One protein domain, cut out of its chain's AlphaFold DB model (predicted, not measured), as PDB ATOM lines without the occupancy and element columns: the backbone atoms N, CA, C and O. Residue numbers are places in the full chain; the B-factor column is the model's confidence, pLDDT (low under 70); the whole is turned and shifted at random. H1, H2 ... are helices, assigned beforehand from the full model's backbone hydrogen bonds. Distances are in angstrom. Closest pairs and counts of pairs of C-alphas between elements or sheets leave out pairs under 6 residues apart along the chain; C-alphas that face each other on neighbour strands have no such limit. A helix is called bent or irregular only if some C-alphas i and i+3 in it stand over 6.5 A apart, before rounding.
ATOM      1  N   GLU A  25     214.372 139.315 201.994       95.88
ATOM      2  CA  GLU A  25     215.326 138.633 202.873       95.88
ATOM      3  C   GLU A  25     215.898 139.583 203.932       95.88
ATOM      4  O   GLU A  25     216.131 139.163 205.065       95.88
ATOM      5  N   LEU A  26     216.089 140.869 203.601       97.38
ATOM      6  CA  LEU A  26     216.441 141.871 204.605       97.38
ATOM      7  C   LEU A  26     215.304 142.054 205.614       97.38
ATOM      8  O   LEU A  26     215.574 142.138 206.807       97.38
ATOM      9  N   GLN A  27     214.047 142.108 205.163       97.25
ATOM     10  CA  GLN A  27     212.917 142.233 206.086       97.25
ATOM     11  C   GLN A  27     212.839 141.025 207.026       97.25
ATOM     12  O   GLN A  27     212.769 141.205 208.233       97.25
ATOM     13  N   GLN A  28     212.967 139.809 206.491       96.00
ATOM     14  CA  GLN A  28     212.991 138.584 207.295       96.00
ATOM     15  C   GLN A  28     214.154 138.562 208.297       96.00
ATOM     16  O   GLN A  28     213.984 138.126 209.435       96.00
ATOM     17  N   LEU A  29     215.334 139.046 207.887       96.44
ATOM     18  CA  LEU A  29     216.483 139.198 208.777       96.44
ATOM     19  C   LEU A  29     216.168 140.162 209.927       96.44
ATOM     20  O   LEU A  29     216.443 139.839 211.078       96.44
ATOM     21  N   LEU A  30     215.588 141.325 209.632       97.75
ATOM     22  CA  LEU A  30     215.223 142.323 210.640       97.75
ATOM     23  C   LEU A  30     214.146 141.803 211.597       97.75
ATOM     24  O   LEU A  30     214.284 141.980 212.805       97.75
ATOM     25  N   ASP A  31     213.129 141.113 211.080       96.06
ATOM     26  CA  ASP A  31     212.067 140.508 211.889       96.06
ATOM     27  C   ASP A  31     212.642 139.470 212.864       96.06
ATOM     28  O   ASP A  31     212.293 139.456 214.045       96.06
ATOM     29  N   PHE A  32     213.582 138.639 212.396       94.44
ATOM     30  CA  PHE A  32     214.288 137.685 213.250       94.44
ATOM     31  C   PHE A  32     215.136 138.385 214.318       94.44
ATOM     32  O   PHE A  32     215.131 137.978 215.475       94.44
ATOM     33  N   ILE A  33     215.849 139.453 213.949       95.88
ATOM     34  CA  ILE A  33     216.666 140.232 214.887       95.88
ATOM     35  C   ILE A  33     215.793 140.882 215.962       95.88
ATOM     36  O   ILE A  33     216.164 140.858 217.133       95.88
ATOM     37  N   ALA A  34     214.627 141.417 215.603       97.12
ATOM     38  CA  ALA A  34     213.713 142.035 216.560       97.12
ATOM     39  C   ALA A  34     213.209 141.037 217.617       97.12
ATOM     40  O   ALA A  34     213.001 141.398 218.781       97.12
ATOM     41  N   VAL A  35     213.059 139.759 217.247       94.75
ATOM     42  CA  VAL A  35     212.681 138.703 218.191       94.75
ATOM     43  C   VAL A  35     213.766 138.554 219.261       94.75
ATOM     44  O   VAL A  35     214.931 138.264 218.986       94.75
ATOM     45  N   GLY A  36     213.379 138.761 220.520       91.38
ATOM     46  CA  GLY A  36     214.267 138.619 221.675       91.38
ATOM     47  C   GLY A  36     215.226 139.792 221.911       91.38
ATOM     48  O   GLY A  36     216.029 139.705 222.834       91.38
ATOM     49  N   ALA A  37     215.149 140.895 221.153       96.56
ATOM     50  CA  ALA A  37     216.039 142.051 221.339       96.56
ATOM     51  C   ALA A  37     215.989 142.619 222.771       96.56
ATOM     52  O   ALA A  37     217.025 142.793 223.413       96.56
ATOM     53  N   ALA A  38     214.783 142.815 223.315       95.62
ATOM     54  CA  ALA A  38     214.594 143.328 224.675       95.62
ATOM     55  C   ALA A  38     215.094 142.365 225.770       95.62
ATOM     56  O   ALA A  38     215.585 142.804 226.807       95.62
ATOM     57  N   GLU A  39     214.968 141.053 225.556       96.44
ATOM     58  CA  GLU A  39     215.491 140.037 226.475       96.44
ATOM     59  C   GLU A  39     217.018 140.017 226.449       96.44
ATOM     60  O   GLU A  39     217.646 140.080 227.504       96.44
ATOM     61  N   ARG A  40     217.619 140.016 225.251       96.81
ATOM     62  CA  ARG A  40     219.075 140.052 225.110       96.81
ATOM     63  C   ARG A  40     219.687 141.280 225.768       96.81
ATOM     64  O   ARG A  40     220.708 141.142 226.438       96.81
ATOM     65  N   ASP A  41     219.070 142.447 225.603       96.81
ATOM     66  CA  ASP A  41     219.530 143.686 226.231       96.81
ATOM     67  C   ASP A  41     219.440 143.615 227.763       96.81
ATOM     68  O   ASP A  41     220.444 143.794 228.459       96.81
ATOM     69  N   ARG A  42     218.260 143.263 228.290       97.38
ATOM     70  CA  ARG A  42     218.013 143.174 229.737       97.38
ATOM     71  C   ARG A  42     218.942 142.173 230.422       97.38
ATOM     72  O   ARG A  42     219.517 142.482 231.465       97.38
ATOM     73  N   ASP A  43     219.100 140.995 229.825       97.50
ATOM     74  CA  ASP A  43     219.788 139.858 230.439       97.50
ATOM     75  C   ASP A  43     221.252 139.738 229.966       97.50
ATOM     76  O   ASP A  43     221.966 138.810 230.346       97.50
ATOM     77  N   ARG A  44     221.730 140.716 229.177       95.12
ATOM     78  CA  ARG A  44     223.100 140.809 228.635       95.12
ATOM     79  C   ARG A  44     223.530 139.574 227.843       95.12
ATOM     80  O   ARG A  44     224.677 139.127 227.925       95.12
ATOM     81  N   ILE A  45     222.609 139.030 227.059       95.00
ATOM     82  CA  ILE A  45     222.859 137.866 226.213       95.00
ATOM     83  C   ILE A  45     223.615 138.322 224.965       95.00
ATOM     84  O   ILE A  45     223.183 139.217 224.239       95.00
ATOM     85  N   LEU A  46     224.751 137.681 224.696       93.56
ATOM     86  CA  LEU A  46     225.566 137.985 223.525       93.56
ATOM     87  C   LEU A  46     224.876 137.466 222.248       93.56
ATOM     88  O   LEU A  46     224.565 136.275 222.175       93.56
ATOM     89  N   PRO A  47     224.653 138.312 221.224       94.19
ATOM     90  CA  PRO A  47     223.836 137.970 220.058       94.19
ATOM     91  C   PRO A  47     224.633 137.195 218.990       94.19
ATOM     92  O   PRO A  47     224.682 137.600 217.828       94.19
ATOM     93  N   TYR A  48     225.296 136.096 219.364       92.69
ATOM     94  CA  TYR A  48     226.157 135.332 218.449       92.69
ATOM     95  C   TYR A  48     225.404 134.800 217.225       92.69
ATOM     96  O   TYR A  48     225.872 134.981 216.101       92.69
ATOM     97  N   ASP A  49     224.214 134.234 217.427       91.88
ATOM     98  CA  ASP A  49     223.403 133.668 216.341       91.88
ATOM     99  C   ASP A  49     222.943 134.744 215.350       91.88
ATOM    100  O   ASP A  49     222.952 134.544 214.136       91.88
ATOM    101  N   VAL A  50     222.617 135.937 215.860       95.12
ATOM    102  CA  VAL A  50     222.272 137.101 215.034       95.12
ATOM    103  C   VAL A  50     223.475 137.561 214.212       95.12
ATOM    104  O   VAL A  50     223.337 137.839 213.020       95.12
ATOM    105  N   VAL A  51     224.663 137.632 214.819       95.31
ATOM    106  CA  VAL A  51     225.888 138.004 214.098       95.31
ATOM    107  C   VAL A  51     226.201 136.982 213.006       95.31
ATOM    108  O   VAL A  51     226.552 137.379 211.895       95.31
ATOM    109  N   GLU A  52     226.032 135.687 213.273       94.81
ATOM    110  CA  GLU A  52     226.217 134.653 212.255       94.81
ATOM    111  C   GLU A  52     225.190 134.779 211.122       94.81
ATOM    112  O   GLU A  52     225.541 134.680 209.945       94.81
ATOM    113  N   LEU A  53     223.935 135.102 211.436       95.19
ATOM    114  CA  LEU A  53     222.920 135.336 210.413       95.19
ATOM    115  C   LEU A  53     223.244 136.561 209.540       95.19
ATOM    116  O   LEU A  53     223.076 136.512 208.321       95.19
ATOM    117  N   ILE A  54     223.783 137.629 210.134       97.06
ATOM    118  CA  ILE A  54     224.288 138.813 209.416       97.06
ATOM    119  C   ILE A  54     225.470 138.457 208.502       97.06
ATOM    120  O   ILE A  54     225.572 138.983 207.389       97.06
ATOM    121  N   ARG A  55     226.368 137.562 208.938       97.38
ATOM    122  CA  ARG A  55     227.462 137.062 208.093       97.38
ATOM    123  C   ARG A  55     226.918 136.281 206.897       97.38
ATOM    124  O   ARG A  55     227.292 136.568 205.761       97.38
ATOM    125  N   ARG A  56     226.002 135.337 207.139       97.06
ATOM    126  CA  ARG A  56     225.371 134.494 206.106       97.06
ATOM    127  C   ARG A  56     224.564 135.306 205.093       97.06
ATOM    128  O   ARG A  56     224.625 135.019 203.900       97.06
ATOM    129  N   SER A  57     223.864 136.345 205.548       97.75
ATOM    130  CA  SER A  57     223.118 137.266 204.680       97.75
ATOM    131  C   SER A  57     224.011 138.176 203.844       97.75
ATOM    132  O   SER A  57     223.543 138.822 202.903       97.75
ATOM    133  N   ARG A  58     225.306 138.237 204.183       98.06
ATOM    134  CA  ARG A  58     226.291 139.145 203.595       98.06
ATOM    135  C   ARG A  58     225.829 140.603 203.638       98.06
ATOM    136  O   ARG A  58     226.222 141.402 202.791       98.06
ATOM    137  N   LEU A  59     225.061 140.979 204.665       98.38
ATOM    138  CA  LEU A  59     224.644 142.365 204.898       98.38
ATOM    139  C   LEU A  59     225.852 143.315 205.008       98.38
ATOM    140  O   LEU A  59     225.769 144.474 204.611       98.38
ATOM    141  N   GLY A  60     227.011 142.834 205.467       97.62
ATOM    142  CA  GLY A  60     228.252 143.618 205.449       97.62
ATOM    143  C   GLY A  60     228.684 144.090 204.047       97.62
ATOM    144  O   GLY A  60     229.277 145.157 203.883       97.62
ATOM    145  N   ALA A  61     228.309 143.359 202.995       98.38
ATOM    146  CA  ALA A  61     228.614 143.702 201.609       98.38
ATOM    147  C   ALA A  61     227.594 144.664 200.964       98.38
ATOM    148  O   ALA A  61     227.656 144.886 199.752       98.38
ATOM    149  N   LEU A  62     226.683 145.264 201.745       98.44
ATOM    150  CA  LEU A  62     225.577 146.094 201.246       98.44
ATOM    151  C   LEU A  62     226.041 147.209 200.285       98.44
ATOM    152  O   LEU A  62     225.426 147.466 199.254       98.44
ATOM    153  N   ARG A  63     227.157 147.868 200.611       97.94
ATOM    154  CA  ARG A  63     227.697 149.009 199.853       97.94
ATOM    155  C   ARG A  63     228.694 148.641 198.765       97.94
ATOM    156  O   ARG A  63     229.035 149.487 197.939       97.94
ATOM    157  N   ILE A  64     229.195 147.411 198.779       98.38
ATOM    158  CA  ILE A  64     230.190 146.965 197.807       98.38
ATOM    159  C   ILE A  64     229.513 146.894 196.429       98.38
ATOM    160  O   ILE A  64     228.393 146.382 196.347       98.38
ATOM    161  N   PRO A  65     230.137 147.407 195.351       97.69
ATOM    162  CA  PRO A  65     229.547 147.356 194.017       97.69
ATOM    163  C   PRO A  65     229.178 145.932 193.591       97.69
ATOM    164  O   PRO A  65     229.901 144.982 193.891       97.69
ATOM    165  N   VAL A  66     228.104 145.794 192.809       98.00
ATOM    166  CA  VAL A  66     227.667 144.494 192.263       98.00
ATOM    167  C   VAL A  66     228.778 143.826 191.448       98.00
ATOM    168  O   VAL A  66     229.003 142.627 191.574       98.00
ATOM    169  N   ALA A  67     229.543 144.612 190.681       96.88
ATOM    170  CA  ALA A  67     230.690 144.124 189.911       96.88
ATOM    171  C   ALA A  67     231.824 143.539 190.780       96.88
ATOM    172  O   ALA A  67     232.639 142.769 190.282       96.88
ATOM    173  N   GLU A  68     231.876 143.891 192.068       96.50
ATOM    174  CA  GLU A  68     232.826 143.352 193.048       96.50
ATOM    175  C   GLU A  68     232.178 142.278 193.951       96.50
ATOM    176  O   GLU A  68     232.825 141.784 194.869       96.50
ATOM    177  N   GLY A  69     230.920 141.889 193.684       97.19
ATOM    178  CA  GLY A  69     230.191 140.828 194.389       97.19
ATOM    179  C   GLY A  69     229.319 141.285 195.565       97.19
ATOM    180  O   GLY A  69     228.817 140.438 196.301       97.19
ATOM    181  N   GLY A  70     229.143 142.596 195.766       98.12
ATOM    182  CA  GLY A  70     228.272 143.154 196.807       98.12
ATOM    183  C   GLY A  70     226.843 143.452 196.347       98.12
ATOM    184  O   GLY A  70     226.449 143.105 195.235       98.12
ATOM    185  N   ALA A  71     226.064 144.123 197.202       98.19
ATOM    186  CA  ALA A  71     224.669 144.478 196.903       98.19
ATOM    187  C   ALA A  71     224.512 145.797 196.123       98.19
ATOM    188  O   ALA A  71     223.453 146.057 195.557       98.19
ATOM    189  N   GLY A  72     225.549 146.640 196.082       97.94
ATOM    190  CA  GLY A  72     225.557 147.887 195.315       97.94
ATOM    191  C   GLY A  72     224.597 148.975 195.802       97.94
ATOM    192  O   GLY A  72     224.353 149.920 195.053       97.94
ATOM    193  N   SER A  73     224.068 148.883 197.026       98.31
ATOM    194  CA  SER A  73     223.193 149.919 197.586       98.31
ATOM    195  C   SER A  73     223.917 151.255 197.688       98.31
ATOM    196  O   SER A  73     225.135 151.303 197.837       98.31
ATOM    197  N   SER A  74     223.175 152.353 197.642       98.00
ATOM    198  CA  SER A  74     223.639 153.723 197.848       98.00
ATOM    199  C   SER A  74     223.981 154.021 199.316       98.00
ATOM    200  O   SER A  74     223.631 153.276 200.231       98.00
ATOM    201  N   ALA A  75     224.658 155.147 199.570       96.38
ATOM    202  CA  ALA A  75     224.911 155.606 200.938       96.38
ATOM    203  C   ALA A  75     223.605 155.948 201.680       96.38
ATOM    204  O   ALA A  75     223.506 155.703 202.877       96.38
ATOM    205  N   ARG A  76     222.600 156.476 200.966       98.00
ATOM    206  CA  ARG A  76     221.257 156.730 201.509       98.00
ATOM    207  C   ARG A  76     220.625 155.430 202.002       98.00
ATOM    208  O   ARG A  76     220.240 155.351 203.161       98.00
ATOM    209  N   GLU A  77     220.609 154.413 201.148       98.50
ATOM    210  CA  GLU A  77     220.065 153.096 201.483       98.50
ATOM    211  C   GLU A  77     220.823 152.433 202.640       98.50
ATOM    212  O   GLU A  77     220.201 151.815 203.495       98.50
ATOM    213  N   LEU A  78     222.148 152.604 202.743       98.12
ATOM    214  CA  LEU A  78     222.885 152.140 203.926       98.12
ATOM    215  C   LEU A  78     222.340 152.760 205.216       98.12
ATOM    216  O   LEU A  78     222.166 152.044 206.199       98.12
ATOM    217  N   PHE A  79     222.100 154.072 205.240       98.12
ATOM    218  CA  PHE A  79     221.566 154.721 206.437       98.12
ATOM    219  C   PHE A  79     220.132 154.282 206.734       98.12
ATOM    220  O   PHE A  79     219.812 154.060 207.896       98.12
ATOM    221  N   GLU A  80     219.299 154.085 205.714       98.38
ATOM    222  CA  GLU A  80     217.949 153.531 205.881       98.38
ATOM    223  C   GLU A  80     217.990 152.121 206.490       98.38
ATOM    224  O   GLU A  80     217.266 151.833 207.442       98.38
ATOM    225  N   VAL A  81     218.890 151.257 206.012       98.56
ATOM    226  CA  VAL A  81     219.097 149.917 206.578       98.56
ATOM    227  C   VAL A  81     219.656 149.986 207.999       98.56
ATOM    228  O   VAL A  81     219.218 149.227 208.856       98.56
ATOM    229  N   ALA A  82     220.583 150.902 208.282       98.25
ATOM    230  CA  ALA A  82     221.128 151.087 209.625       98.25
ATOM    231  C   ALA A  82     220.062 151.558 210.626       98.25
ATOM    232  O   ALA A  82     220.061 151.091 211.763       98.25
ATOM    233  N   ILE A  83     219.147 152.440 210.204       98.44
ATOM    234  CA  ILE A  83     218.000 152.881 211.013       98.44
ATOM    235  C   ILE A  83     217.081 151.693 211.296       98.44
ATOM    236  O   ILE A  83     216.838 151.386 212.456       98.44
ATOM    237  N   ARG A  84     216.663 150.960 210.256       98.62
ATOM    238  CA  ARG A  84     215.796 149.777 210.403       98.62
ATOM    239  C   ARG A  84     216.423 148.689 211.275       98.62
ATOM    240  O   ARG A  84     215.726 148.030 212.038       98.62
ATOM    241  N   LEU A  85     217.739 148.500 211.177       98.31
ATOM    242  CA  LEU A  85     218.474 147.583 212.044       98.31
ATOM    243  C   LEU A  85     218.497 148.072 213.495       98.31
ATOM    244  O   LEU A  85     218.374 147.255 214.398       98.31
ATOM    245  N   GLY A  86     218.634 149.381 213.718       98.25
ATOM    246  CA  GLY A  86     218.542 149.987 215.045       98.25
ATOM    247  C   GLY A  86     217.153 149.855 215.668       98.25
ATOM    248  O   GLY A  86     217.065 149.564 216.858       98.25
ATOM    249  N   ASP A  87     216.098 150.004 214.863       98.50
ATOM    250  CA  ASP A  87     214.711 149.781 215.287       98.50
ATOM    251  C   ASP A  87     214.465 148.314 215.678       98.50
ATOM    252  O   ASP A  87     213.719 148.045 216.617       98.50
ATOM    253  N   ALA A  88     215.104 147.365 214.982       98.19
ATOM    254  CA  ALA A  88     215.030 145.944 215.316       98.19
ATOM    255  C   ALA A  88     215.839 145.599 216.582       98.19
ATOM    256  O   ALA A  88     215.325 144.943 217.485       98.19
ATOM    257  N   ASP A  89     217.103 146.024 216.654       98.38
ATOM    258  CA  ASP A  89     217.981 145.833 217.812       98.38
ATOM    259  C   ASP A  89     219.150 146.840 217.783       98.38
ATOM    260  O   ASP A  89     220.101 146.734 216.996       98.38
ATOM    261  N   ALA A  90     219.109 147.819 218.691       97.44
ATOM    262  CA  ALA A  90     220.110 148.878 218.781       97.44
ATOM    263  C   ALA A  90     221.529 148.362 219.097       97.44
ATOM    264  O   ALA A  90     222.513 148.934 218.612       97.44
ATOM    265  N   ASN A  91     221.661 147.275 219.867       96.62
ATOM    266  CA  ASN A  91     222.961 146.684 220.191       96.62
ATOM    267  C   ASN A  91     223.567 146.008 218.960       96.62
ATOM    268  O   ASN A  91     224.756 146.173 218.675       96.62
ATOM    269  N   VAL A  92     222.749 145.303 218.177       97.06
ATOM    270  CA  VAL A  92     223.182 144.691 216.912       97.06
ATOM    271  C   VAL A  92     223.593 145.759 215.899       97.06
ATOM    272  O   VAL A  92     224.662 145.647 215.290       97.06
ATOM    273  N   ALA A  93     222.815 146.839 215.765       97.44
ATOM    274  CA  ALA A  93     223.190 147.978 214.928       97.44
ATOM    275  C   ALA A  93     224.538 148.583 215.359       97.44
ATOM    276  O   ALA A  93     225.391 148.892 214.519       97.44
ATOM    277  N   HIS A  94     224.774 148.694 216.671       95.62
ATOM    278  CA  HIS A  94     226.043 149.167 217.216       95.62
ATOM    279  C   HIS A  94     227.223 148.253 216.848       95.62
ATOM    280  O   HIS A  94     228.267 148.752 216.420       95.62
ATOM    281  N   ILE A  95     227.051 146.929 216.953       93.88
ATOM    282  CA  ILE A  95     228.071 145.927 216.598       93.88
ATOM    283  C   ILE A  95     228.530 146.101 215.143       93.88
ATOM    284  O   ILE A  95     229.733 146.134 214.867       93.88
ATOM    285  N   VAL A  96     227.593 146.255 214.202       95.75
ATOM    286  CA  VAL A  96     227.920 146.301 212.765       95.75
ATOM    287  C   VAL A  96     228.320 147.688 212.255       95.75
ATOM    288  O   VAL A  96     228.937 147.799 211.195       95.75
ATOM    289  N   ARG A  97     228.044 148.769 212.999       95.06
ATOM    290  CA  ARG A  97     228.356 150.153 212.583       95.06
ATOM    291  C   ARG A  97     229.822 150.340 212.185       95.06
ATOM    292  O   ARG A  97     230.145 151.029 211.209       95.06
ATOM    293  N   ASN A  98     230.726 149.738 212.954       93.56
ATOM    294  CA  ASN A  98     232.161 149.830 212.709       93.56
ATOM    295  C   ASN A  98     232.559 149.158 211.394       93.56
ATOM    296  O   ASN A  98     233.389 149.705 210.667       93.56
ATOM    297  N   HIS A  99     231.920 148.039 211.051       96.94
ATOM    298  CA  HIS A  99     232.141 147.374 209.775       96.94
ATOM    299  C   HIS A  99     231.795 148.303 208.606       96.94
ATOM    300  O   HIS A  99     232.655 148.542 207.762       96.94
ATOM    301  N   PHE A 100     230.605 148.916 208.594       96.81
ATOM    302  CA  PHE A 100     230.221 149.837 207.516       96.81
ATOM    303  C   PHE A 100     231.149 151.049 207.409       96.81
ATOM    304  O   PHE A 100     231.508 151.460 206.308       96.81
ATOM    305  N   SER A 101     231.619 151.574 208.542       94.56
ATOM    306  CA  SER A 101     232.597 152.671 208.557       94.56
ATOM    307  C   SER A 101     233.930 152.266 207.908       94.56
ATOM    308  O   SER A 101     234.532 153.039 207.158       94.56
ATOM    309  N   VAL A 102     234.403 151.044 208.177       94.44
ATOM    310  CA  VAL A 102     235.614 150.486 207.559       94.44
ATOM    311  C   VAL A 102     235.400 150.249 206.065       94.44
ATOM    312  O   VAL A 102     236.250 150.655 205.270       94.44
ATOM    313  N   THR A 103     234.270 149.657 205.682       95.69
ATOM    314  CA  THR A 103     233.916 149.379 204.286       95.69
ATOM    315  C   THR A 103     233.835 150.667 203.466       95.69
ATOM    316  O   THR A 103     234.505 150.765 202.440       95.69
ATOM    317  N   GLU A 104     233.146 151.710 203.944       96.25
ATOM    318  CA  GLU A 104     233.089 153.003 203.241       96.25
ATOM    319  C   GLU A 104     234.477 153.640 203.091       96.25
ATOM    320  O   GLU A 104     234.812 154.177 202.032       96.25
ATOM    321  N   ARG A 105     235.333 153.551 204.119       95.56
ATOM    322  CA  ARG A 105     236.713 154.051 204.033       95.56
ATOM    323  C   ARG A 105     237.518 153.312 202.965       95.56
ATOM    324  O   ARG A 105     238.267 153.952 202.232       95.56
ATOM    325  N   ILE A 106     237.362 151.992 202.864       95.19
ATOM    326  CA  ILE A 106     238.020 151.182 201.831       95.19
ATOM    327  C   ILE A 106     237.502 151.571 200.443       95.19
ATOM    328  O   ILE A 106     238.308 151.841 199.552       95.19
ATOM    329  N   LEU A 107     236.182 151.682 200.270       95.38
ATOM    330  CA  LEU A 107     235.558 152.034 198.991       95.38
ATOM    331  C   LEU A 107     235.975 153.423 198.487       95.38
ATOM    332  O   LEU A 107     236.066 153.620 197.274       95.38
ATOM    333  N   ARG A 108     236.292 154.354 199.393       94.75
ATOM    334  CA  ARG A 108     236.797 155.704 199.083       94.75
ATOM    335  C   ARG A 108     238.314 155.789 198.888       94.75
ATOM    336  O   ARG A 108     238.816 156.862 198.568       94.75
ATOM    337  N   SER A 109     239.045 154.702 199.118       94.69
ATOM    338  CA  SER A 109     240.504 154.661 198.997       94.69
ATOM    339  C   SER A 109     240.960 154.038 197.676       94.69
ATOM    340  O   SER A 109     240.176 153.412 196.958       94.69
ATOM    341  N   GLU A 110     242.245 154.191 197.354       93.19
ATOM    342  CA  GLU A 110     242.853 153.580 196.171       93.19
ATOM    343  C   GLU A 110     242.643 152.060 196.138       93.19
ATOM    344  O   GLU A 110     242.648 151.374 197.166       93.19
ATOM    345  N   ARG A 111     242.482 151.496 194.938       92.75
ATOM    346  CA  ARG A 111     242.254 150.058 194.742       92.75
ATOM    347  C   ARG A 111     243.559 149.260 194.824       92.75
ATOM    348  O   ARG A 111     244.020 148.682 193.846       92.75
ATOM    349  N   THR A 112     244.138 149.226 196.023       96.44
ATOM    350  CA  THR A 112     245.307 148.403 196.361       96.44
ATOM    351  C   THR A 112     244.934 146.925 196.507       96.44
ATOM    352  O   THR A 112     243.791 146.585 196.813       96.44
ATOM    353  N   GLU A 113     245.918 146.033 196.372       95.94
ATOM    354  CA  GLU A 113     245.727 144.593 196.600       95.94
ATOM    355  C   GLU A 113     245.234 144.290 198.021       95.94
ATOM    356  O   GLU A 113     244.344 143.469 198.230       95.94
ATOM    357  N   ARG A 114     245.738 145.035 199.013       94.56
ATOM    358  CA  ARG A 114     245.234 144.966 200.387       94.56
ATOM    359  C   ARG A 114     243.733 145.251 200.423       94.56
ATOM    360  O   ARG A 114     242.991 144.447 200.973       94.56
ATOM    361  N   ASN A 115     243.287 146.361 199.841       94.81
ATOM    362  CA  ASN A 115     241.878 146.757 199.855       94.81
ATOM    363  C   ASN A 115     240.981 145.747 199.133       94.81
ATOM    364  O   ASN A 115     239.910 145.434 199.647       94.81
ATOM    365  N   ARG A 116     241.443 145.159 198.023       95.81
ATOM    366  CA  ARG A 116     240.725 144.069 197.340       95.81
ATOM    367  C   ARG A 116     240.491 142.863 198.249       95.81
ATOM    368  O   ARG A 116     239.396 142.313 198.246       95.81
ATOM    369  N   ARG A 117     241.467 142.488 199.085       96.44
ATOM    370  CA  ARG A 117     241.298 141.395 200.064       96.44
ATOM    371  C   ARG A 117     240.238 141.710 201.118       96.44
ATOM    372  O   ARG A 117     239.467 140.825 201.470       96.44
ATOM    373  N   TRP A 118     240.170 142.954 201.595       96.00
ATOM    374  CA  TRP A 118     239.121 143.369 202.535       96.00
ATOM    375  C   TRP A 118     237.737 143.376 201.883       96.00
ATOM    376  O   TRP A 118     236.786 142.894 202.488       96.00
ATOM    377  N   ILE A 119     237.626 143.867 200.645       97.50
ATOM    378  CA  ILE A 119     236.375 143.820 199.875       97.50
ATOM    379  C   ILE A 119     235.925 142.369 199.710       97.50
ATOM    380  O   ILE A 119     234.795 142.043 200.065       97.50
ATOM    381  N   LYS A 120     236.827 141.478 199.276       97.75
ATOM    382  CA  LYS A 120     236.526 140.050 199.148       97.75
ATOM    383  C   LYS A 120     236.061 139.449 200.475       97.75
ATOM    384  O   LYS A 120     235.043 138.772 200.503       97.75
ATOM    385  N   ALA A 121     236.759 139.729 201.577       98.00
ATOM    386  CA  ALA A 121     236.375 139.215 202.888       98.00
ATOM    387  C   ALA A 121     234.958 139.659 203.285       98.00
ATOM    388  O   ALA A 121     234.178 138.834 203.748       98.00
ATOM    389  N   ALA A 122     234.603 140.931 203.076       97.69
ATOM    390  CA  ALA A 122     233.253 141.425 203.345       97.69
ATOM    391  C   ALA A 122     232.197 140.749 202.450       97.69
ATOM    392  O   ALA A 122     231.141 140.360 202.945       97.69
ATOM    393  N   VAL A 123     232.499 140.551 201.162       98.19
ATOM    394  CA  VAL A 123     231.642 139.812 200.214       98.19
ATOM    395  C   VAL A 123     231.459 138.351 200.626       98.19
ATOM    396  O   VAL A 123     230.357 137.825 200.512       98.19
ATOM    397  N   ASP A 124     232.491 137.714 201.178       97.75
ATOM    398  CA  ASP A 124     232.427 136.355 201.726       97.75
ATOM    399  C   ASP A 124     231.723 136.301 203.107       97.75
ATOM    400  O   ASP A 124     231.703 135.258 203.762       97.75
ATOM    401  N   GLY A 125     231.153 137.418 203.577       97.12
ATOM    402  CA  GLY A 125     230.380 137.500 204.818       97.12
ATOM    403  C   GLY A 125     231.186 137.905 206.051       97.12
ATOM    404  O   GLY A 125     230.694 137.773 207.168       97.12
TER     405      GLY A 125
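AT A GLANCE: This is residues 25 to 125 of the 137 residues of the protein "Putative acyl-CoA dehydrogenase" of Calothrix brevissima NIES-22 (UniProt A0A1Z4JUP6). Four helices, H1, H3, H4 and H5, run mostly lengthwise in a loose group, with H2 at one end and H6 folding back on H5 at the other. The printed part has 101 residues, six named helices in order H1 to H6, and no named strand: all helix. It is compact, radius of gyration of the C-alphas 14.0 A, but elongated, spanning 43 by 22 by 19 A.

IN THESE COORDINATES: H1, residues 25 to 34, begins at C-alpha (215.326, 138.633, 202.873). H2 is 37 to 43, H3 48 to 56, H4 75 to 88, 19.9 A, and H5 90 to 107, 25.3 A. H5 has a kink of 32 degrees near residue 97 and is only just irregular, C-alphas 95 and 98 being 6.9 A apart. H6, 113 to 123, ends at (231.642, 139.812, 200.214).

HOW THE PARTS SIT: H1 touches H4 residues 84 to 88, closest C-alphas Ala 34 and Ala 88, 4.3 A. H4 and H5 form a hairpin, closest C-alphas Gly 86 and Ala 93, 5.1 A. Every O i to N i+4 pair is within hydrogen-bond range except in H5, 12 of 14.

THE WHOLE: The printed part has no cut. The link H3 to H4 is long. No printed residue is under 70.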